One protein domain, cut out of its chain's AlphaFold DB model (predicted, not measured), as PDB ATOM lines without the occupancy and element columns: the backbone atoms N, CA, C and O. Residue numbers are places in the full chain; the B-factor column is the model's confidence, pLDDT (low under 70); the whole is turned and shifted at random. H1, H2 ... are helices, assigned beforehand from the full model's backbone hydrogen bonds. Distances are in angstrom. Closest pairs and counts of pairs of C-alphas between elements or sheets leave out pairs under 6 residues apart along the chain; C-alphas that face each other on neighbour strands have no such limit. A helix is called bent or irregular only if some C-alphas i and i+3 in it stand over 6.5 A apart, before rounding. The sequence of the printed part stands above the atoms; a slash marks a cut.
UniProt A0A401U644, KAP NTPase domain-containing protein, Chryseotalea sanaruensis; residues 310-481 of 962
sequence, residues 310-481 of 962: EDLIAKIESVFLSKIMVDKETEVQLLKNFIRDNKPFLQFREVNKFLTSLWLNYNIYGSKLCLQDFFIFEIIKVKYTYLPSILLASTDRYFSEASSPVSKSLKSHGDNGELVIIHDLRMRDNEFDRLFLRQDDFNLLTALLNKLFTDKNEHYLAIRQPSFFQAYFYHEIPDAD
ATOM      1  N   GLU A 310     171.605 258.118 183.648       83.50
ATOM      2  CA  GLU A 310     170.198 257.764 183.856       83.50
ATOM      3  C   GLU A 310     169.575 257.154 182.594       83.50
ATOM      4  O   GLU A 310     168.898 256.128 182.670       83.50
ATOM      5  N   ASP A 311     169.863 257.731 181.424       81.06
ATOM      6  CA  ASP A 311     169.400 257.208 180.136       81.06
ATOM      7  C   ASP A 311     170.071 255.864 179.809       81.06
ATOM      8  O   ASP A 311     169.450 254.968 179.230       81.06
ATOM      9  N   LEU A 312     171.342 255.708 180.193       80.38
ATOM     10  CA  LEU A 312     172.079 254.451 180.068       80.38
ATOM     11  C   LEU A 312     171.463 253.355 180.946       80.38
ATOM     12  O   LEU A 312     171.202 252.258 180.454       80.38
ATOM     13  N   ILE A 313     171.192 253.659 182.217       82.62
ATOM     14  CA  ILE A 313     170.569 252.731 183.168       82.62
ATOM     15  C   ILE A 313     169.185 252.312 182.674       82.62
ATOM     16  O   ILE A 313     168.933 251.116 182.577       82.62
ATOM     17  N   ALA A 314     168.330 253.257 182.271       80.94
ATOM     18  CA  ALA A 314     167.000 252.949 181.741       80.94
ATOM     19  C   ALA A 314     167.068 252.033 180.503       80.94
ATOM     20  O   ALA A 314     166.263 251.113 180.322       80.94
ATOM     21  N   LYS A 315     168.075 252.239 179.647       78.69
ATOM     22  CA  LYS A 315     168.297 251.388 178.478       78.69
ATOM     23  C   LYS A 315     168.781 249.986 178.857       78.69
ATOM     24  O   LYS A 315     168.275 249.015 178.300       78.69
ATOM     25  N   ILE A 316     169.698 249.864 179.818       76.69
ATOM     26  CA  ILE A 316     170.132 248.568 180.362       76.69
ATOM     27  C   ILE A 316     168.960 247.841 181.027       76.69
ATOM     28  O   ILE A 316     168.776 246.648 180.798       76.69
ATOM     29  N   GLU A 317     168.121 248.552 181.779       78.19
ATOM     30  CA  GLU A 317     166.932 247.993 182.421       78.19
ATOM     31  C   GLU A 317     165.955 247.412 181.400       78.19
ATOM     32  O   GLU A 317     165.558 246.251 181.502       78.19
ATOM     33  N   SER A 318     165.616 248.196 180.374       74.94
ATOM     34  CA  SER A 318     164.656 247.774 179.350       74.94
ATOM     35  C   SER A 318     165.117 246.560 178.535       74.94
ATOM     36  O   SER A 318     164.280 245.750 178.132       74.94
ATOM     37  N   VAL A 319     166.427 246.405 178.301       73.06
ATOM     38  CA  VAL A 319     166.981 245.374 177.406       73.06
ATOM     39  C   VAL A 319     167.491 244.137 178.150       73.06
ATOM     40  O   VAL A 319     167.279 243.018 177.678       73.06
ATOM     41  N   PHE A 320     168.196 244.336 179.264       70.38
ATOM     42  CA  PHE A 320     168.945 243.292 179.964       70.38
ATOM     43  C   PHE A 320     168.251 242.863 181.262       70.38
ATOM     44  O   PHE A 320     167.939 241.684 181.415       70.38
ATOM     45  N   LEU A 321     167.934 243.802 182.161       68.25
ATOM     46  CA  LEU A 321     167.367 243.462 183.478       68.25
ATOM     47  C   LEU A 321     165.921 242.967 183.394       68.25
ATOM     48  O   LEU A 321     165.537 242.091 184.156       68.25
ATOM     49  N   SER A 322     165.142 243.437 182.418       64.88
ATOM     50  CA  SER A 322     163.787 242.930 182.158       64.88
ATOM     51  C   SER A 322     163.734 241.433 181.802       64.88
ATOM     52  O   SER A 322     162.652 240.846 181.813       64.88
ATOM     53  N   LYS A 323     164.878 240.812 181.472       65.75
ATOM     54  CA  LYS A 323     164.988 239.411 181.034       65.75
ATOM     55  C   LYS A 323     165.698 238.488 182.031       65.75
ATOM     56  O   LYS A 323     165.672 237.279 181.822       65.75
ATOM     57  N   ILE A 324     166.331 239.024 183.074       63.12
ATOM     58  CA  ILE A 324     167.041 238.249 184.103       63.12
ATOM     59  C   ILE A 324     166.144 238.225 185.344       63.12
ATOM     60  O   ILE A 324     165.754 239.278 185.834       63.12
ATOM     61  N   MET A 325     165.745 237.034 185.803       53.28
ATOM     62  CA  MET A 325     164.831 236.864 186.943       53.28
ATOM     63  C   MET A 325     165.354 237.517 188.242       53.28
ATOM     64  O   MET A 325     166.547 237.742 188.420       53.28
ATOM     65  N   VAL A 326     164.398 237.798 189.131       50.88
ATOM     66  CA  VAL A 326     164.354 238.766 190.249       50.88
ATOM     67  C   VAL A 326     165.384 238.569 191.386       50.88
ATOM     68  O   VAL A 326     165.552 239.465 192.205       50.88
ATOM     69  N   ASP A 327     166.151 237.480 191.422       54.56
ATOM     70  CA  ASP A 327     166.911 237.048 192.618       54.56
ATOM     71  C   ASP A 327     168.208 237.829 192.941       54.56
ATOM     72  O   ASP A 327     168.961 237.458 193.838       54.56
ATOM     73  N   LYS A 328     168.514 238.915 192.215       62.16
ATOM     74  CA  LYS A 328     169.804 239.639 192.301       62.16
ATOM     75  C   LYS A 328     169.670 241.157 192.463       62.16
ATOM     76  O   LYS A 328     170.507 241.921 191.982       62.16
ATOM     77  N   GLU A 329     168.621 241.622 193.137       66.12
ATOM     78  CA  GLU A 329     168.293 243.052 193.265       66.12
ATOM     79  C   GLU A 329     169.448 243.901 193.846       66.12
ATOM     80  O   GLU A 329     169.742 244.992 193.347       66.12
ATOM     81  N   THR A 330     170.184 243.366 194.824       67.31
ATOM     82  CA  THR A 330     171.347 244.027 195.443       67.31
ATOM     83  C   THR A 330     172.515 244.203 194.465       67.31
ATOM     84  O   THR A 330     173.098 245.287 194.386       67.31
ATOM     85  N   GLU A 331     172.835 243.175 193.668       66.19
ATOM     86  CA  GLU A 331     173.887 243.240 192.639       66.19
ATOM     87  C   GLU A 331     173.510 244.244 191.541       66.19
ATOM     88  O   GLU A 331     174.331 245.056 191.110       66.19
ATOM     89  N   VAL A 332     172.236 244.253 191.142       71.62
ATOM     90  CA  VAL A 332     171.688 245.206 190.170       71.62
ATOM     91  C   VAL A 332     171.812 246.648 190.668       71.62
ATOM     92  O   VAL A 332     172.157 247.542 189.891       71.62
ATOM     93  N   GLN A 333     171.586 246.902 191.957       76.81
ATOM     94  CA  GLN A 333     171.729 248.243 192.520       76.81
ATOM     95  C   GLN A 333     173.195 248.703 192.582       76.81
ATOM     96  O   GLN A 333     173.490 249.858 192.259       76.81
ATOM     97  N   LEU A 334     174.124 247.806 192.924       73.94
ATOM     98  CA  LEU A 334     175.565 248.086 192.880       73.94
ATOM     99  C   LEU A 334     176.031 248.425 191.459       73.94
ATOM    100  O   LEU A 334     176.811 249.361 191.274       73.94
ATOM    101  N   LEU A 335     175.504 247.725 190.451       73.50
ATOM    102  CA  LEU A 335     175.765 248.016 189.040       73.50
ATOM    103  C   LEU A 335     175.273 249.411 188.634       73.50
ATOM    104  O   LEU A 335     176.004 250.156 187.978       73.50
ATOM    105  N   LYS A 336     174.061 249.805 189.046       82.44
ATOM    106  CA  LYS A 336     173.530 251.152 188.766       82.44
ATOM    107  C   LYS A 336     174.403 252.243 189.377       82.44
ATOM    108  O   LYS A 336     174.682 253.237 188.711       82.44
ATOM    109  N   ASN A 337     174.853 252.052 190.616       84.00
ATOM    110  CA  ASN A 337     175.750 252.998 191.280       84.00
ATOM    111  C   ASN A 337     177.090 253.091 190.545       84.00
ATOM    112  O   ASN A 337     177.521 254.189 190.206       84.00
ATOM    113  N   PHE A 338     177.670 251.950 190.162       82.56
ATOM    114  CA  PHE A 338     178.906 251.922 189.381       82.56
ATOM    115  C   PHE A 338     178.802 252.747 188.088       82.56
ATOM    116  O   PHE A 338     179.699 253.534 187.778       82.56
ATOM    117  N   ILE A 339     177.698 252.604 187.346       83.50
ATOM    118  CA  ILE A 339     177.456 253.352 186.105       83.50
ATOM    119  C   ILE A 339     177.340 254.860 186.365       83.50
ATOM    120  O   ILE A 339     177.874 255.648 185.581       83.50
ATOM    121  N   ARG A 340     176.665 255.270 187.448       86.31
ATOM    122  CA  ARG A 340     176.530 256.688 187.830       86.31
ATOM    123  C   ARG A 340     177.877 257.317 188.162       86.31
ATOM    124  O   ARG A 340     178.169 258.405 187.665       86.31
ATOM    125  N   ASP A 341     178.683 256.609 188.943       84.88
ATOM    126  CA  ASP A 341     179.947 257.122 189.470       84.88
ATOM    127  C   ASP A 341     181.025 257.201 188.381       84.88
ATOM    128  O   ASP A 341     181.796 258.157 188.336       84.88
ATOM    129  N   ASN A 342     181.054 256.223 187.469       82.44
ATOM    130  CA  ASN A 342     182.158 256.055 186.519       82.44
ATOM    131  C   ASN A 342     181.823 256.466 185.080       82.44
ATOM    132  O   ASN A 342     182.734 256.624 184.273       82.44
ATOM    133  N   LYS A 343     180.537 256.631 184.734       84.94
ATOM    134  CA  LYS A 343     180.061 257.037 183.394       84.94
ATOM    135  C   LYS A 343     180.793 256.307 182.250       84.94
ATOM    136  O   LYS A 343     181.395 256.951 181.390       84.94
ATOM    137  N   PRO A 344     180.758 254.960 182.218       81.88
ATOM    138  CA  PRO A 344     181.658 254.164 181.382       81.88
ATOM    139  C   PRO A 344     181.476 254.379 179.873       81.88
ATOM    140  O   PRO A 344     182.406 254.127 179.107       81.88
ATOM    141  N   PHE A 345     180.300 254.853 179.449       83.25
ATOM    142  CA  PHE A 345     179.961 255.093 178.049       83.25
ATOM    143  C   PHE A 345     179.451 256.514 177.849       83.25
ATOM    144  O   PHE A 345     178.602 256.987 178.606       83.25
ATOM    145  N   LEU A 346     179.905 257.151 176.771       78.69
ATOM    146  CA  LEU A 346     179.436 258.477 176.357       78.69
ATOM    147  C   LEU A 346     178.597 258.409 175.070       78.69
ATOM    148  O   LEU A 346     177.841 259.339 174.769       78.69
ATOM    149  N   GLN A 347     178.688 257.298 174.326       83.06
ATOM    150  CA  GLN A 347     178.124 257.151 172.985       83.06
ATOM    151  C   GLN A 347     177.076 256.028 172.886       83.06
ATOM    152  O   GLN A 347     177.239 254.935 173.424       83.06
ATOM    153  N   PHE A 348     176.017 256.240 172.092       78.12
ATOM    154  CA  PHE A 348     174.923 255.258 171.925       78.12
ATOM    155  C   PHE A 348     175.377 253.953 171.303       78.12
ATOM    156  O   PHE A 348     174.853 252.884 171.624       78.12
ATOM    157  N   ARG A 349     176.350 254.058 170.403       82.44
ATOM    158  CA  ARG A 349     176.916 252.912 169.711       82.44
ATOM    159  C   ARG A 349     177.661 251.992 170.675       82.44
ATOM    160  O   ARG A 349     177.509 250.781 170.566       82.44
ATOM    161  N   GLU A 350     178.423 252.552 171.613       86.19
ATOM    162  CA  GLU A 350     179.132 251.778 172.640       86.19
ATOM    163  C   GLU A 350     178.142 251.050 173.542       86.19
ATOM    164  O   GLU A 350     178.276 249.849 173.745       86.19
ATOM    165  N   VAL A 351     177.082 251.736 173.974       85.00
ATOM    166  CA  VAL A 351     176.017 251.140 174.791       85.00
ATOM    167  C   VAL A 351     175.339 249.974 174.071       85.00
ATOM    168  O   VAL A 351     175.127 248.924 174.664       85.00
ATOM    169  N   ASN A 352     175.015 250.118 172.783       84.88
ATOM    170  CA  ASN A 352     174.405 249.032 172.009       84.88
ATOM    171  C   ASN A 352     175.354 247.838 171.826       84.88
ATOM    172  O   ASN A 352     174.913 246.692 171.935       84.88
ATOM    173  N   LYS A 353     176.647 248.093 171.571       87.44
ATOM    174  CA  LYS A 353     177.676 247.044 171.512       87.44
ATOM    175  C   LYS A 353     177.790 246.323 172.850       87.44
ATOM    176  O   LYS A 353     177.754 245.099 172.875       87.44
ATOM    177  N   PHE A 354     177.855 247.084 173.939       87.88
ATOM    178  CA  PHE A 354     177.908 246.569 175.298       87.88
ATOM    179  C   PHE A 354     176.700 245.705 175.630       87.88
ATOM    180  O   PHE A 354     176.879 244.556 175.999       87.88
ATOM    181  N   LEU A 355     175.477 246.190 175.413       84.06
ATOM    182  CA  LEU A 355     174.262 245.417 175.676       84.06
ATOM    183  C   LEU A 355     174.182 244.130 174.849       84.06
ATOM    184  O   LEU A 355     173.736 243.105 175.358       84.06
ATOM    185  N   THR A 356     174.624 244.181 173.591       85.38
ATOM    186  CA  THR A 356     174.665 242.997 172.724       85.38
ATOM    187  C   THR A 356     175.703 241.989 173.228       85.38
ATOM    188  O   THR A 356     175.377 240.811 173.351       85.38
ATOM    189  N   SER A 357     176.919 242.449 173.558       87.94
ATOM    190  CA  SER A 357     178.002 241.621 174.114       87.94
ATOM    191  C   SER A 357     177.586 241.000 175.442       87.94
ATOM    192  O   SER A 357     177.609 239.784 175.589       87.94
ATOM    193  N   LEU A 358     177.100 241.831 176.365       85.81
ATOM    194  CA  LEU A 358     176.649 241.445 177.691       85.81
ATOM    195  C   LEU A 358     175.554 240.382 177.610       85.81
ATOM    196  O   LEU A 358     175.700 239.331 178.216       85.81
ATOM    197  N   TRP A 359     174.482 240.612 176.841       81.69
ATOM    198  CA  TRP A 359     173.384 239.645 176.729       81.69
ATOM    199  C   TRP A 359     173.849 238.326 176.101       81.69
ATOM    200  O   TRP A 359     173.484 237.254 176.584       81.69
ATOM    201  N   LEU A 360     174.651 238.388 175.032       83.44
ATOM    202  CA  LEU A 360     175.148 237.197 174.339       83.44
ATOM    203  C   LEU A 360     176.034 236.362 175.264       83.44
ATOM    204  O   LEU A 360     175.790 235.175 175.457       83.44
ATOM    205  N   ASN A 361     177.021 237.006 175.878       86.12
ATOM    206  CA  ASN A 361     178.000 236.354 176.734       86.12
ATOM    207  C   ASN A 361     177.386 235.884 178.057       86.12
ATOM    208  O   ASN A 361     177.765 234.827 178.558       86.12
ATOM    209  N   TYR A 362     176.395 236.607 178.589       82.81
ATOM    210  CA  TYR A 362     175.681 236.206 179.799       82.81
ATOM    211  C   TYR A 362     174.978 234.858 179.620       82.81
ATOM    212  O   TYR A 362     175.087 233.991 180.480       82.81
ATOM    213  N   ASN A 363     174.315 234.652 178.478       77.75
ATOM    214  CA  ASN A 363     173.614 233.398 178.202       77.75
ATOM    215  C   ASN A 363     174.546 232.223 177.890       77.75
ATOM    216  O   ASN A 363     174.142 231.079 178.074       77.75
ATOM    217  N   ILE A 364     175.761 232.490 177.406       78.31
ATOM    218  CA  ILE A 364     176.734 231.439 177.085       78.31
ATOM    219  C   ILE A 364     177.469 230.983 178.354       78.31
ATOM    220  O   ILE A 364     177.526 229.788 178.629       78.31
ATOM    221  N   TYR A 365     178.011 231.920 179.136       79.88
ATOM    222  CA  TYR A 365     178.855 231.599 180.296       79.88
ATOM    223  C   TYR A 365     178.706 232.575 181.472       79.88
ATOM    224  O   TYR A 365     178.942 232.185 182.612       79.88
ATOM    225  N   GLY A 366     178.286 233.824 181.244       76.50
ATOM    226  CA  GLY A 366     178.229 234.840 182.302       76.50
ATOM    227  C   GLY A 366     177.199 234.568 183.407       76.50
ATOM    228  O   GLY A 366     177.388 235.044 184.522       76.50
ATOM    229  N   SER A 367     176.156 233.769 183.149       75.44
ATOM    230  CA  SER A 367     175.200 233.309 184.173       75.44
ATOM    231  C   SER A 367     175.836 232.422 185.248       75.44
ATOM    232  O   SER A 367     175.292 232.304 186.342       75.44
ATOM    233  N   LYS A 368     176.995 231.830 184.945       74.38
ATOM    234  CA  LYS A 368     177.777 230.959 185.828       74.38
ATOM    235  C   LYS A 368     178.982 231.679 186.459       74.38
ATOM    236  O   LYS A 368     179.863 231.022 186.999       74.38
ATOM    237  N   LEU A 369     179.057 233.009 186.354       78.31
ATOM    238  CA  LEU A 369     180.137 233.843 186.899       78.31
ATOM    239  C   LEU A 369     179.586 234.891 187.877       78.31
ATOM    240  O   LEU A 369     178.377 235.126 187.948       78.31
ATOM    241  N   CYS A 370     180.470 235.572 188.616       80.75
ATOM    242  CA  CYS A 370     180.063 236.728 189.414       80.75
ATOM    243  C   CYS A 370     179.544 237.845 188.486       80.75
ATOM    244  O   CYS A 370     180.296 238.357 187.653       80.75
ATOM    245  N   LEU A 371     178.267 238.227 188.633       79.75
ATOM    246  CA  LEU A 371     177.571 239.156 187.727       79.75
ATOM    247  C   LEU A 371     178.240 240.534 187.685       79.75
ATOM    248  O   LEU A 371     178.368 241.123 186.611       79.75
ATOM    249  N   GLN A 372     178.669 241.042 188.842       82.31
ATOM    250  CA  GLN A 372     179.329 242.340 188.952       82.31
ATOM    251  C   GLN A 372     180.645 242.363 188.168       82.31
ATOM    252  O   GLN A 372     180.839 243.225 187.309       82.31
ATOM    253  N   ASP A 373     181.519 241.393 188.433       86.06
ATOM    254  CA  ASP A 373     182.812 241.275 187.764       86.06
ATOM    255  C   ASP A 373     182.627 241.024 186.268       86.06
ATOM    256  O   ASP A 373     183.314 241.626 185.449       86.06
ATOM    257  N   PHE A 374     181.658 240.182 185.896       87.06
ATOM    258  CA  PHE A 374     181.347 239.879 184.502       87.06
ATOM    259  C   PHE A 374     180.922 241.141 183.752       87.06
ATOM    260  O   PHE A 374     181.451 241.437 182.685       87.06
ATOM    261  N   PHE A 375     180.031 241.940 184.338       86.69
ATOM    262  CA  PHE A 375     179.581 243.197 183.751       86.69
ATOM    263  C   PHE A 375     180.730 244.197 183.568       86.69
ATOM    264  O   PHE A 375     180.880 244.786 182.496       86.69
ATOM    265  N   ILE A 376     181.558 244.382 184.602       88.50
ATOM    266  CA  ILE A 376     182.723 245.274 184.553       88.50
ATOM    267  C   ILE A 376     183.724 244.790 183.500       88.50
ATOM    268  O   ILE A 376     184.255 245.582 182.720       88.50
ATOM    269  N   PHE A 377     183.951 243.482 183.430       89.94
ATOM    270  CA  PHE A 377     184.854 242.892 182.461       89.94
ATOM    271  C   PHE A 377     184.323 243.006 181.023       89.94
ATOM    272  O   PHE A 377     185.093 243.267 180.101       89.94
ATOM    273  N   GLU A 378     183.007 242.923 180.812       89.88
ATOM    274  CA  GLU A 378     182.384 243.203 179.513       89.88
ATOM    275  C   GLU A 378     182.527 244.680 179.099       89.88
ATOM    276  O   GLU A 378     182.727 244.961 177.915       89.88
ATOM    277  N   ILE A 379     182.524 245.635 180.044       90.44
ATOM    278  CA  ILE A 379     182.891 247.036 179.747       90.44
ATOM    279  C   ILE A 379     184.331 247.096 179.226       90.44
ATOM    280  O   ILE A 379     184.582 247.727 178.196       90.44
ATOM    281  N   ILE A 380     185.267 246.412 179.897       89.94
ATOM    282  CA  ILE A 380     186.673 246.354 179.475       89.94
ATOM    283  C   ILE A 380     186.796 245.753 178.070       89.94
ATOM    284  O   ILE A 380     187.459 246.349 177.226       89.94
ATOM    285  N   LYS A 381     186.124 244.633 177.775       89.81
ATOM    286  CA  LYS A 381     186.163 243.999 176.444       89.81
ATOM    287  C   LYS A 381     185.677 244.925 175.333       89.81
ATOM    288  O   LYS A 381     186.270 244.952 174.258       89.81
ATOM    289  N   VAL A 382     184.599 245.671 175.575       89.12
ATOM    290  CA  VAL A 382     183.979 246.525 174.550       89.12
ATOM    291  C   VAL A 382     184.743 247.830 174.355       89.12
ATOM    292  O   VAL A 382     184.882 248.275 173.214       89.12
ATOM    293  N   LYS A 383     185.228 248.443 175.440       85.56
ATOM    294  CA  LYS A 383     185.893 249.751 175.394       85.56
ATOM    295  C   LYS A 383     187.402 249.644 175.137       85.56
ATOM    296  O   LYS A 383     187.963 250.480 174.437       85.56
ATOM    297  N   TYR A 384     188.045 248.590 175.638       86.56
ATOM    298  CA  TYR A 384     189.494 248.371 175.584       86.56
ATOM    299  C   TYR A 384     189.816 246.979 175.021       86.56
ATOM    300  O   TYR A 384     190.369 246.121 175.705       86.56
ATOM    301  N   THR A 385     189.481 246.749 173.749       84.56
ATOM    302  CA  THR A 385     189.551 245.429 173.083       84.56
ATOM    303  C   THR A 385     190.920 244.743 173.131       84.56
ATOM    304  O   THR A 385     190.988 243.519 173.065       84.56
ATOM    305  N   TYR A 386     192.013 245.498 173.254       81.25
ATOM    306  CA  TYR A 386     193.375 244.960 173.337       81.25
ATOM    307  C   TYR A 386     193.753 244.469 174.747       81.25
ATOM    308  O   TYR A 386     194.659 243.647 174.896       81.25
ATOM    309  N   LEU A 387     193.080 244.965 175.791       82.44
ATOM    310  CA  LEU A 387     193.468 244.726 177.178       82.44
ATOM    311  C   LEU A 387     193.231 243.281 177.652       82.44
ATOM    312  O   LEU A 387     194.118 242.753 178.323       82.44
ATOM    313  N   PRO A 388     192.120 242.598 177.298       86.19
ATOM    314  CA  PRO A 388     191.930 241.193 177.655       86.19
ATOM    315  C   PRO A 388     193.096 240.295 177.213       86.19
ATOM    316  O   PRO A 388     193.564 239.462 177.984       86.19
ATOM    317  N   SER A 389     193.640 240.512 176.015       81.25
ATOM    318  CA  SER A 389     194.786 239.744 175.513       81.25
ATOM    319  C   SER A 389     196.053 239.971 176.345       81.25
ATOM    320  O   SER A 389     196.797 239.030 176.611       81.25
ATOM    321  N   ILE A 390     196.288 241.209 176.796       77.94
ATOM    322  CA  ILE A 390     197.426 241.557 177.662       77.94
ATOM    323  C   ILE A 390     197.271 240.929 179.049       77.94
ATOM    324  O   ILE A 390     198.237 240.396 179.593       77.94
ATOM    325  N   LEU A 391     196.063 240.992 179.614       79.12
ATOM    326  CA  LEU A 391     195.731 240.386 180.901       79.12
ATOM    327  C   LEU A 391     196.016 238.880 180.894       79.12
ATOM    328  O   LEU A 391     196.668 238.378 181.805       79.12
ATOM    329  N   LEU A 392     195.588 238.187 179.836       78.62
ATOM    330  CA  LEU A 392     195.754 236.744 179.694       78.62
ATOM    331  C   LEU A 392     197.224 236.339 179.489       78.62
ATOM    332  O   LEU A 392     197.730 235.453 180.177       78.62
ATOM    333  N   ALA A 393     197.937 237.025 178.589       73.44
ATOM    334  CA  ALA A 393     199.328 236.710 178.246       73.44
ATOM    335  C   ALA A 393     200.329 236.958 179.389       73.44
ATOM    336  O   ALA A 393     201.468 236.509 179.323       73.44
ATOM    337  N   SER A 394     199.944 237.715 180.416       68.69
ATOM    338  CA  SER A 394     200.821 238.114 181.524       68.69
ATOM    339  C   SER A 394     200.258 237.717 182.891       68.69
ATOM    340  O   SER A 394     200.552 238.361 183.897       68.69
ATOM    341  N   THR A 395     199.483 236.631 182.945       70.31
ATOM    342  CA  THR A 395     198.875 236.118 184.184       70.31
ATOM    343  C   THR A 395     199.921 235.952 185.305       70.31
ATOM    344  O   THR A 395     199.776 236.533 186.379       70.31
ATOM    345  N   ASP A 396     201.056 235.294 185.055       68.62
ATOM    346  CA  ASP A 396     202.099 235.067 186.081       68.62
ATOM    347  C   ASP A 396     202.825 236.348 186.533       68.62
ATOM    348  O   ASP A 396     203.415 236.431 187.618       68.62
ATOM    349  N   ARG A 397     202.774 237.393 185.702       67.56
ATOM    350  CA  ARG A 397     203.334 238.706 186.026       67.56
ATOM    351  C   ARG A 397     202.440 239.445 187.011       67.56
ATOM    352  O   ARG A 397     202.970 240.054 187.935       67.56
ATOM    353  N   TYR A 398     201.122 239.362 186.846       66.88
ATOM    354  CA  TYR A 398     200.161 240.126 187.643       66.88
ATOM    355  C   TYR A 398     199.722 239.423 188.929       66.88
ATOM    356  O   TYR A 398     199.328 240.106 189.867       66.88
ATOM    357  N   PHE A 399     199.849 238.100 189.023       66.56
ATOM    358  CA  PHE A 399     199.491 237.324 190.212       66.56
ATOM    359  C   PHE A 399     200.740 236.854 190.986       66.56
ATOM    360  O   PHE A 399     201.723 236.424 190.385       66.56
ATOM    361  N   SER A 400     200.741 236.945 192.323       58.62
ATOM    362  CA  SER A 400     201.806 236.382 193.179       58.62
ATOM    363  C   SER A 400     201.491 234.946 193.604       58.62
ATOM    364  O   SER A 400     200.342 234.646 193.928       58.62
ATOM    365  N   GLU A 401     202.502 234.079 193.705       47.22
ATOM    366  CA  GLU A 401     202.400 232.865 194.524       47.22
ATOM    367  C   GLU A 401     202.302 233.290 195.995       47.22
ATOM    368  O   GLU A 401     203.265 233.803 196.563       47.22
ATOM    369  N   ALA A 402     201.123 233.169 196.603       37.12
ATOM    370  CA  ALA A 402     200.996 233.353 198.042       37.12
ATOM    371  C   ALA A 402     201.423 232.072 198.766       37.12
ATOM    372  O   ALA A 402     201.205 230.963 198.283       37.12
ATOM    373  N   SER A 403     201.937 232.233 199.982       31.78
ATOM    374  CA  SER A 403     202.265 231.179 200.952       31.78
ATOM    375  C   SER A 403     201.055 230.362 201.451       31.78
ATOM    376  O   SER A 403     201.192 229.561 202.372       31.78
ATOM    377  N   SER A 404     199.873 230.543 200.854       30.47
ATOM    378  CA  SER A 404     198.661 229.762 201.102       30.47
ATOM    379  C   SER A 404     197.906 229.531 199.781       30.47
ATOM    380  O   SER A 404     197.793 230.468 198.985       30.47
ATOM    381  N   PRO A 405     197.334 228.334 199.523       33.22
ATOM    382  CA  PRO A 405     196.781 227.962 198.214       33.22
ATOM    383  C   PRO A 405     195.492 228.704 197.825       33.22
ATOM    384  O   PRO A 405     194.893 228.380 196.801       33.22
ATOM    385  N   VAL A 406     194.985 229.621 198.659       34.97
ATOM    386  CA  VAL A 406     193.618 230.173 198.566       34.97
ATOM    387  C   VAL A 406     193.554 231.546 197.889       34.97
ATOM    388  O   VAL A 406     192.494 231.933 197.418       34.97
ATOM    389  N   SER A 407     194.655 232.286 197.758       35.81
ATOM    390  CA  SER A 407     194.596 233.605 197.120       35.81
ATOM    391  C   SER A 407     195.901 233.930 196.412       35.81
ATOM    392  O   SER A 407     196.872 234.298 197.067       35.81
ATOM    393  N   LYS A 408     195.936 233.878 195.074       45.72
ATOM    394  CA  LYS A 408     196.939 234.693 194.381       45.72
ATOM    395  C   LYS A 408     196.472 236.141 194.513       45.72
ATOM    396  O   LYS A 408     195.569 236.568 193.801       45.72
ATOM    397  N   SER A 409     197.026 236.885 195.459       51.34
ATOM    398  CA  SER A 409     196.844 238.334 195.490       51.34
ATOM    399  C   SER A 409     197.496 238.931 194.239       51.34
ATOM    400  O   SER A 409     198.576 238.487 193.834       51.34
ATOM    401  N   LEU A 410     196.859 239.913 193.595       59.19
ATOM    402  CA  LEU A 410     197.541 240.630 192.520       59.19
ATOM    403  C   LEU A 410     198.763 241.348 193.093       59.19
ATOM    404  O   LEU A 410     198.694 241.940 194.170       59.19
ATOM    405  N   LYS A 411     199.880 241.301 192.365       64.94
ATOM    406  CA  LYS A 411     201.086 242.035 192.740       64.94
ATOM    407  C   LYS A 411     200.761 243.530 192.723       64.94
ATOM    408  O   LYS A 411     200.292 244.061 191.711       64.94
ATOM    409  N   SER A 412     201.018 244.197 193.841       61.94
ATOM    410  CA  SER A 412     201.052 245.651 193.928       61.94
ATOM    411  C   SER A 412     202.466 246.160 193.650       61.94
ATOM    412  O   SER A 412     203.462 245.478 193.894       61.94
ATOM    413  N   HIS A 413     202.556 247.357 193.083       50.00
ATOM    414  CA  HIS A 413     203.793 248.054 192.792       50.00
ATOM    415  C   HIS A 413     204.037 249.142 193.848       50.00
ATOM    416  O   HIS A 413     203.266 250.098 193.956       50.00
ATOM    417  N   GLY A 414     205.134 249.005 194.599       51.75
ATOM    418  CA  GLY A 414     205.548 249.948 195.645       51.75
ATOM    419  C   GLY A 414     204.628 249.991 196.875       51.75
ATOM    420  O   GLY A 414     203.594 249.326 196.932       51.75
ATOM    421  N   ASP A 415     204.992 250.826 197.853       49.78
ATOM    422  CA  ASP A 415     204.263 250.988 199.128       49.78
ATOM    423  C   ASP A 415     202.863 251.615 198.962       49.78
ATOM    424  O   ASP A 415     202.048 251.602 199.883       49.78
ATOM    425  N   ASN A 416     202.557 252.138 197.770       55.50
ATOM    426  CA  ASN A 416     201.306 252.835 197.461       55.50
ATOM    427  C   ASN A 416     200.141 251.884 197.130       55.50
ATOM    428  O   ASN A 416     199.015 252.348 196.961       55.50
ATOM    429  N   GLY A 417     200.392 250.576 196.986       64.12
ATOM    430  CA  GLY A 417     199.344 249.588 196.704       64.12
ATOM    431  C   GLY A 417     198.751 249.644 195.287       64.12
ATOM    432  O   GLY A 417     197.708 249.042 195.048       64.12
ATOM    433  N   GLU A 418     199.387 250.345 194.339       72.38
ATOM    434  CA  GLU A 418     198.933 250.407 192.941       72.38
ATOM    435  C   GLU A 418     199.091 249.038 192.265       72.38
ATOM    436  O   GLU A 418     200.125 248.394 192.411       72.38
ATOM    437  N   LEU A 419     198.095 248.567 191.507       75.50
ATOM    438  CA  LEU A 419     198.208 247.282 190.806       75.50
ATOM    439  C   LEU A 419     199.335 247.335 189.760       75.50
ATOM    440  O   LEU A 419     199.400 248.278 188.969       75.50
ATOM    441  N   VAL A 420     200.168 246.288 189.681       76.56
ATOM    442  CA  VAL A 420     201.270 246.200 188.697       76.56
ATOM    443  C   VAL A 420     200.779 246.398 187.262       76.56
ATOM    444  O   VAL A 420     201.466 247.034 186.472       76.56
ATOM    445  N   ILE A 421     199.573 245.933 186.925       77.94
ATOM    446  CA  ILE A 421     198.996 246.166 185.595       77.94
ATOM    447  C   ILE A 421     198.727 247.649 185.310       77.94
ATOM    448  O   ILE A 421     198.987 248.110 184.203       77.94
ATOM    449  N   ILE A 422     198.243 248.412 186.295       78.81
ATOM    450  CA  ILE A 422     197.998 249.853 186.139       78.81
ATOM    451  C   ILE A 422     199.339 250.569 185.951       78.81
ATOM    452  O   ILE A 422     199.466 251.429 185.080       78.81
ATOM    453  N   HIS A 423     200.351 250.164 186.720       79.88
ATOM    454  CA  HIS A 423     201.706 250.680 186.583       79.88
ATOM    455  C   HIS A 423     202.306 250.381 185.199       79.88
ATOM    456  O   HIS A 423     202.778 251.295 184.526       79.88
ATOM    457  N   ASP A 424     202.239 249.128 184.737       77.12
ATOM    458  CA  ASP A 424     202.750 248.712 183.425       77.12
ATOM    459  C   ASP A 424     202.036 249.463 182.286       77.12
ATOM    460  O   ASP A 424     202.682 249.884 181.329       77.12
ATOM    461  N   LEU A 425     200.719 249.681 182.389       76.25
ATOM    462  CA  LEU A 425     199.963 250.476 181.415       76.25
ATOM    463  C   LEU A 425     200.370 251.955 181.421       76.25
ATOM    464  O   LEU A 425     200.415 252.568 180.360       76.25
ATOM    465  N   ARG A 426     200.694 252.525 182.589       76.50
ATOM    466  CA  ARG A 426     201.169 253.912 182.706       76.50
ATOM    467  C   ARG A 426     202.581 254.095 182.142       76.50
ATOM    468  O   ARG A 426     202.880 255.149 181.593       76.50
ATOM    469  N   MET A 427     203.442 253.090 182.301       72.19
ATOM    470  CA  MET A 427     204.847 253.128 181.876       72.19
ATOM    471  C   MET A 427     205.064 252.739 180.408       72.19
ATOM    472  O   MET A 427     206.172 252.890 179.891       72.19
ATOM    473  N   ARG A 428     204.039 252.228 179.717       68.38
ATOM    474  CA  ARG A 428     204.120 251.939 178.282       68.38
ATOM    475  C   ARG A 428     204.160 253.235 177.483       68.38
ATOM    476  O   ARG A 428     203.152 253.911 177.314       68.38
ATOM    477  N   ASP A 429     205.334 253.538 176.941       55.09
ATOM    478  CA  ASP A 429     205.577 254.753 176.164       55.09
ATOM    479  C   ASP A 429     205.526 254.509 174.645       55.09
ATOM    480  O   ASP A 429     206.396 254.944 173.892       55.09
ATOM    481  N   ASN A 430     204.517 253.768 174.177       58.78
ATOM    482  CA  ASN A 430     204.318 253.519 172.749       58.78
ATOM    483  C   ASN A 430     203.297 254.502 172.157       58.78
ATOM    484  O   ASN A 430     202.234 254.736 172.732       58.78
ATOM    485  N   GLU A 431     203.577 255.029 170.957       53.09
ATOM    486  CA  GLU A 431     202.667 255.925 170.216       53.09
ATOM    487  C   GLU A 431     201.263 255.326 170.029       53.09
ATOM    488  O   GLU A 431     200.275 256.058 170.015       53.09
ATOM    489  N   PHE A 432     201.171 253.995 169.938       52.69
ATOM    490  CA  PHE A 432     199.908 253.272 169.827       52.69
ATOM    491  C   PHE A 432     199.037 253.455 171.081       52.69
ATOM    492  O   PHE A 432     197.877 253.826 170.959       52.69
ATOM    493  N   ASP A 433     199.589 253.306 172.287       57.47
ATOM    494  CA  ASP A 433     198.818 253.417 173.536       57.47
ATOM    495  C   ASP A 433     198.351 254.866 173.789       57.47
ATOM    496  O   ASP A 433     197.221 255.090 174.230       57.47
ATOM    497  N   ARG A 434     199.155 255.864 173.384       56.69
ATOM    498  CA  ARG A 434     198.782 257.293 173.434       56.69
ATOM    499  C   ARG A 434     197.609 257.654 172.509       56.69
ATOM    500  O   ARG A 434     196.903 258.623 172.780       56.69
ATOM    501  N   LEU A 435     197.395 256.902 171.424       55.34
ATOM    502  CA  LEU A 435     196.266 257.106 170.503       55.34
ATOM    503  C   LEU A 435     194.941 256.548 171.054       55.34
ATOM    504  O   LEU A 435     193.882 257.030 170.652       55.34
ATOM    505  N   PHE A 436     194.987 255.570 171.969       58.44
ATOM    506  CA  PHE A 436     193.801 254.854 172.468       58.44
ATOM    507  C   PHE A 436     193.433 255.135 173.935       58.44
ATOM    508  O   PHE A 436     192.296 254.862 174.317       58.44
ATOM    509  N   LEU A 437     194.338 255.670 174.760       68.75
ATOM    510  CA  LEU A 437     194.076 255.981 176.171       68.75
ATOM    511  C   LEU A 437     194.235 257.482 176.447       68.75
ATOM    512  O   LEU A 437     195.334 257.963 176.727       68.75
ATOM    513  N   ARG A 438     193.129 258.238 176.417       71.62
ATOM    514  CA  ARG A 438     193.110 259.602 176.977       71.62
ATOM    515  C   ARG A 438     193.237 259.534 178.506       71.62
ATOM    516  O   ARG A 438     192.972 258.497 179.111       71.62
ATOM    517  N   GLN A 439     193.569 260.650 179.158       75.19
ATOM    518  CA  GLN A 439     193.674 260.706 180.626       75.19
ATOM    519  C   GLN A 439     192.386 260.230 181.328       75.19
ATOM    520  O   GLN A 439     192.446 259.497 182.312       75.19
ATOM    521  N   ASP A 440     191.222 260.593 180.787       76.50
ATOM    522  CA  ASP A 440     189.922 260.163 181.313       76.50
ATOM    523  C   ASP A 440     189.693 258.654 181.145       76.50
ATOM    524  O   ASP A 440     189.135 258.004 182.031       76.50
ATOM    525  N   ASP A 441     190.177 258.069 180.044       81.19
ATOM    526  CA  ASP A 441     190.123 256.624 179.824       81.19
ATOM    527  C   ASP A 441     191.036 255.878 180.792       81.19
ATOM    528  O   ASP A 441     190.647 254.837 181.314       81.19
ATOM    529  N   PHE A 442     192.216 256.428 181.080       83.06
ATOM    530  CA  PHE A 442     193.129 255.861 182.066       83.06
ATOM    531  C   PHE A 442     192.527 255.888 183.482       83.06
ATOM    532  O   PHE A 442     192.622 254.898 184.212       83.06
ATOM    533  N   ASN A 443     191.856 256.982 183.857       85.19
ATOM    534  CA  ASN A 443     191.162 257.100 185.143       85.19
ATOM    535  C   ASN A 443     190.021 256.077 185.267       85.19
ATOM    536  O   ASN A 443     189.928 255.374 186.276       85.19
ATOM    537  N   LEU A 444     189.186 255.948 184.230       87.69
ATOM    538  CA  LEU A 444     188.122 254.945 184.198       87.69
ATOM    539  C   LEU A 444     188.695 253.528 184.270       87.69
ATOM    540  O   LEU A 444     188.204 252.701 185.034       87.69
ATOM    541  N   LEU A 445     189.736 253.239 183.489       87.19
ATOM    542  CA  LEU A 445     190.358 251.922 183.465       87.19
ATOM    543  C   LEU A 445     190.960 251.556 184.825       87.19
ATOM    544  O   LEU A 445     190.779 250.437 185.298       87.19
ATOM    545  N   THR A 446     191.602 252.517 185.485       85.81
ATOM    546  CA  THR A 446     192.101 252.385 186.859       85.81
ATOM    547  C   THR A 446     190.966 252.043 187.826       85.81
ATOM    548  O   THR A 446     191.096 251.111 188.618       85.81
ATOM    549  N   ALA A 447     189.828 252.739 187.739       86.31
ATOM    550  CA  ALA A 447     188.660 252.458 188.571       86.31
ATOM    551  C   ALA A 447     188.068 251.059 188.304       86.31
ATOM    552  O   ALA A 447     187.785 250.328 189.252       86.31
ATOM    553  N   LEU A 448     187.939 250.660 187.032       88.00
ATOM    554  CA  LEU A 448     187.458 249.333 186.624       88.00
ATOM    555  C   LEU A 448     188.365 248.220 187.165       88.00
ATOM    556  O   LEU A 448     187.880 247.275 187.783       88.00
ATOM    557  N   LEU A 449     189.681 248.344 186.973       85.75
ATOM    558  CA  LEU A 449     190.652 247.348 187.429       85.75
ATOM    559  C   LEU A 449     190.700 247.266 188.956       85.75
ATOM    560  O   LEU A 449     190.690 246.164 189.498       85.75
ATOM    561  N   ASN A 450     190.662 248.400 189.661       84.12
ATOM    562  CA  ASN A 450     190.588 248.391 191.122       84.12
ATOM    563  C   ASN A 450     189.306 247.723 191.635       84.12
ATOM    564  O   ASN A 450     189.347 246.993 192.624       84.12
ATOM    565  N   LYS A 451     188.175 247.920 190.949       83.38
ATOM    566  CA  LYS A 451     186.907 247.275 191.309       83.38
ATOM    567  C   LYS A 451     186.952 245.756 191.121       83.38
ATOM    568  O   LYS A 451     186.417 245.038 191.955       83.38
ATOM    569  N   LEU A 452     187.601 245.275 190.058       82.94
ATOM    570  CA  LEU A 452     187.748 243.840 189.784       82.94
ATOM    571  C   LEU A 452     188.732 243.141 190.729       82.94
ATOM    572  O   LEU A 452     188.541 241.978 191.078       82.94
ATOM    573  N   PHE A 453     189.814 243.826 191.101       77.19
ATOM    574  CA  PHE A 453     190.987 243.168 191.681       77.19
ATOM    575  C   PHE A 453     191.327 243.595 193.110       77.19
ATOM    576  O   PHE A 453     191.964 242.823 193.827       77.19
ATOM    577  N   THR A 454     190.896 244.778 193.545       68.12
ATOM    578  CA  THR A 454     191.279 245.359 194.842       68.12
ATOM    579  C   THR A 454     190.117 245.398 195.830       68.12
ATOM    580  O   THR A 454     190.324 245.227 197.032       68.12
ATOM    581  N   ASP A 455     188.888 245.587 195.349       61.88
ATOM    582  CA  ASP A 455     187.711 245.572 196.215       61.88
ATOM    583  C   ASP A 455     187.498 244.187 196.845       61.88
ATOM    584  O   ASP A 455     187.760 243.143 196.239       61.88
ATOM    585  N   LYS A 456     187.017 244.171 198.095       56.75
ATOM    586  CA  LYS A 456     186.766 242.955 198.891       56.75
ATOM    587  C   LYS A 456     185.549 242.162 198.385       56.75
ATOM    588  O   LYS A 456     184.677 241.804 199.167       56.75
ATOM    589  N   ASN A 457     185.455 241.894 197.084       56.50
ATOM    590  CA  ASN A 457     184.428 241.012 196.546       56.50
ATOM    591  C   ASN A 457     184.793 239.554 196.873       56.50
ATOM    592  O   ASN A 457     185.506 238.885 196.125       56.50
ATOM    593  N   GLU A 458     184.384 239.072 198.049       57.16
ATOM    594  CA  GLU A 458     184.674 237.721 198.568       57.16
ATOM    595  C   GLU A 458     183.982 236.590 197.789       57.16
ATOM    596  O   GLU A 458     184.183 235.420 198.104       57.16
ATOM    597  N   HIS A 459     183.245 236.914 196.723       62.81
ATOM    598  CA  HIS A 459     182.584 235.933 195.876       62.81
ATOM    599  C   HIS A 459     183.587 234.930 195.266       62.81
ATOM    600  O   HIS A 459     184.587 235.307 194.654       62.81
ATOM    601  N   TYR A 460     183.312 233.631 195.400       62.66
ATOM    602  CA  TYR A 460     184.210 232.551 194.958       62.66
ATOM    603  C   TYR A 460     184.336 232.439 193.425       62.66
ATOM    604  O   TYR A 460     185.361 232.000 192.919       62.66
ATOM    605  N   LEU A 461     183.318 232.888 192.685       68.50
ATOM    606  CA  LEU A 461     183.352 233.038 191.220       68.50
ATOM    607  C   LEU A 461     183.971 234.361 190.734       68.50
ATOM    608  O   LEU A 461     183.864 234.661 189.550       68.50
ATOM    609  N   ALA A 462     184.529 235.197 191.617       76.06
ATOM    610  CA  ALA A 462     185.099 236.488 191.225       76.06
ATOM    611  C   ALA A 462     186.315 236.322 190.299       76.06
ATOM    612  O   ALA A 462     187.095 235.380 190.446       76.06
ATOM    613  N   ILE A 463     186.546 237.284 189.400       80.25
ATOM    614  CA  ILE A 463     187.642 237.220 188.413       80.25
ATOM    615  C   ILE A 463     189.023 237.151 189.075       80.25
ATOM    616  O   ILE A 463     189.961 236.589 188.518       80.25
ATOM    617  N   ARG A 464     189.157 237.693 190.289       75.06
ATOM    618  CA  ARG A 464     190.397 237.648 191.074       75.06
ATOM    619  C   ARG A 464     190.768 236.242 191.559       75.06
ATOM    620  O   ARG A 464     191.901 236.038 191.985       75.06
ATOM    621  N   GLN A 465     189.832 235.292 191.525       71.81
ATOM    622  CA  GLN A 465     190.074 233.917 191.947       71.81
ATOM    623  C   GLN A 465     190.845 233.172 190.852       71.81
ATOM    624  O   GLN A 465     190.347 233.072 189.729       71.81
ATOM    625  N   PRO A 466     192.035 232.613 191.140       65.94
ATOM    626  CA  PRO A 466     192.882 231.994 190.117       65.94
ATOM    627  C   PRO A 466     192.186 230.895 189.314       65.94
ATOM    628  O   PRO A 466     192.409 230.797 188.111       65.94
ATOM    629  N   SER A 467     191.324 230.109 189.968       62.59
ATOM    630  CA  SER A 467     190.569 229.021 189.338       62.59
ATOM    631  C   SER A 467     189.563 229.520 188.298       62.59
ATOM    632  O   SER A 467     189.336 228.854 187.297       62.59
ATOM    633  N   PHE A 468     189.006 230.721 188.489       70.25
ATOM    634  CA  PHE A 468     187.967 231.275 187.616       70.25
ATOM    635  C   PHE A 468     188.463 232.408 186.717       70.25
ATOM    636  O   PHE A 468     187.763 232.761 185.774       70.25
ATOM    637  N   PHE A 469     189.672 232.943 186.930       77.81
ATOM    638  CA  PHE A 469     190.236 234.031 186.121       77.81
ATOM    639  C   PHE A 469     190.136 233.742 184.620       77.81
ATOM    640  O   PHE A 469     189.606 234.556 183.871       77.81
ATOM    641  N   GLN A 470     190.565 232.554 184.185       77.00
ATOM    642  CA  GLN A 470     190.539 232.148 182.777       77.00
ATOM    643  C   GLN A 470     189.116 232.013 182.205       77.00
ATOM    644  O   GLN A 470     188.903 232.306 181.025       77.00
ATOM    645  N   ALA A 471     188.126 231.665 183.033       77.50
ATOM    646  CA  ALA A 471     186.733 231.512 182.607       77.50
ATOM    647  C   ALA A 471     186.109 232.831 182.112       77.50
ATOM    648  O   ALA A 471     185.206 232.825 181.276       77.50
ATOM    649  N   TYR A 472     186.630 233.979 182.557       83.75
ATOM    650  CA  TYR A 472     186.210 235.288 182.049       83.75
ATOM    651  C   TYR A 472     186.668 235.548 180.598       83.75
ATOM    652  O   TYR A 472     186.078 236.396 179.914       83.75
ATOM    653  N   PHE A 473     187.683 234.821 180.106       83.25
ATOM    654  CA  PHE A 473     188.307 235.015 178.790       83.25
ATOM    655  C   PHE A 473     187.881 233.973 177.752       83.25
ATOM    656  O   PHE A 473     187.606 234.350 176.615       83.25
ATOM    657  N   TYR A 474     187.827 232.689 178.111       72.19
ATOM    658  CA  TYR A 474     187.698 231.598 177.132       72.19
ATOM    659  C   TYR A 474     186.268 231.259 176.704       72.19
ATOM    660  O   TYR A 474     186.083 230.343 175.915       72.19
ATOM    661  N   HIS A 475     185.256 231.992 177.182       68.44
ATOM    662  CA  HIS A 475     183.838 231.689 176.926       68.44
ATOM    663  C   HIS A 475     183.401 230.275 177.375       68.44
ATOM    664  O   HIS A 475     182.285 229.856 177.076       68.44
ATOM    665  N   GLU A 476     184.250 229.574 178.127       58.78
ATOM    666  CA  GLU A 476     184.052 228.229 178.655       58.78
ATOM    667  C   GLU A 476     184.543 228.206 180.105       58.78
ATOM    668  O   GLU A 476     185.596 228.757 180.438       58.78
ATOM    669  N   ILE A 477     183.749 227.590 180.977       57.06
ATOM    670  CA  ILE A 477     184.178 227.233 182.330       57.06
ATOM    671  C   ILE A 477     184.736 225.814 182.216       57.06
ATOM    672  O   ILE A 477     184.024 224.977 181.658       57.06
ATOM    673  N   PRO A 478     185.960 225.526 182.696       53.22
ATOM    674  CA  PRO A 478     186.512 224.175 182.661       53.22
ATOM    675  C   PRO A 478     185.507 223.167 183.233       53.22
ATOM    676  O   PRO A 478     184.984 223.383 184.327       53.22
ATOM    677  N   ASP A 479     185.235 222.070 182.516       42.00
ATOM    678  CA  ASP A 479     184.202 221.076 182.875       42.00
ATOM    679  C   ASP A 479     184.350 220.518 184.306       42.00
ATOM    680  O   ASP A 479     183.369 220.096 184.916       42.00
ATOM    681  N   ALA A 480     185.556 220.569 184.881       44.94
ATOM    682  CA  ALA A 480     185.836 220.163 186.257       44.94
ATOM    683  C   ALA A 480     185.229 221.092 187.334       44.94
ATOM    684  O   ALA A 480     185.008 220.646 188.460       44.94
ATOM    685  N   ASP A 481     184.930 222.353 186.999       43.88
ATOM    686  CA  ASP A 481     184.402 223.362 187.931       43.88
ATOM    687  C   ASP A 481     182.904 223.654 187.720       43.88
ATOM    688  O   ASP A 481     182.254 224.237 188.590       43.88
TER     689      ASP A 481
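This is residues 310 to 481 of the 962 residues of the protein "KAP NTPase domain-containing protein" of Chryseotalea sanaruensis (UniProt A0A401U644). A helical domain is built round H4 in its middle, with H3, H2 and H9 packed on it. H1 lies at one end of the longest axis and H5, H6 and H7 toward the other; H8 is off at one side, a long loop of residues 399 to 419 runs between H6 and H7, and residues 427 to 432 stick out. The printed part has 172 residues with ten named helices, H1 to H10 in chain order, and no named strand; the class is all helix. It is compact, with a radius of gyration of the C-alphas of 16.2 A, and spans 43 by 41 by 26 A.

H3, residues 348 to 364, touches H4, residues 371 to 383, opposite ways at a steep tilt of 47 degrees; their closest C-alphas, Phe 354 and Val 382, are 6.1 A apart. H4 is the hub. It touches H9, residues 439 to 453, opposite ways at a shallow tilt of 29 degrees, closest at the C-alphas of Asp 373 and Leu 452, 5.9 A. H2, residues 329 to 342, touches H4 with residues 331 to 335 alone, closest at the C-alphas of Glu 331 and Gln 372, 6.6 A. H1, residues 310 to 319, forms a helical hairpin with H2; they only just touch, with 3 pairs of C-alphas within 8 A, closest Ile 313 and Lys 336 at 6.5 A. H5, residues 387 to 393, touches H4 only at the corner, closest at the C-alphas of Lys 381 and Pro 388, 6.5 A. H6, residues 395 to 398, meets H5 only through their link. H7, residues 420 to 427, is close to H9 but not clearly touching, with the C-alphas of Ile 422 and Thr 446 closest at 6.5 A. H8, residues 431 to 436, touches no helix. H10, residues 466 to 472, is close to H4 but not clearly touching, closest at the C-alphas of Phe 374 and Tyr 472, 7.1 A. Every O i to N i+4 pair is within hydrogen-bond range in H1, H2, H3, H4, H5, H7 and H9; H8 has 1 of 2, H10 has 0 of 3 but 2 of 4 O i to N i+3 pairs, and H6 is too short for an i+4 pair.

H3 is 24.4 A long, H9 20.9 A, H2 20.2 A and H4 18.3 A. H1 begins at C-alpha 310 (170.198, 257.764, 183.856), and H10 ends at C-alpha 472 (186.210, 235.288, 182.049). H10 is irregular: C-alphas 467 and 470 are 7.3 A apart.

The two C-alphas farthest apart, Asp 311 and Ser 403, are 46.8 A apart. The printed part has no cut; the links H6 to H7 and H9 to H10 are long. Mean pLDDT of the printed part is 72.4, and 61 residues are under 70, among them 396 to 417.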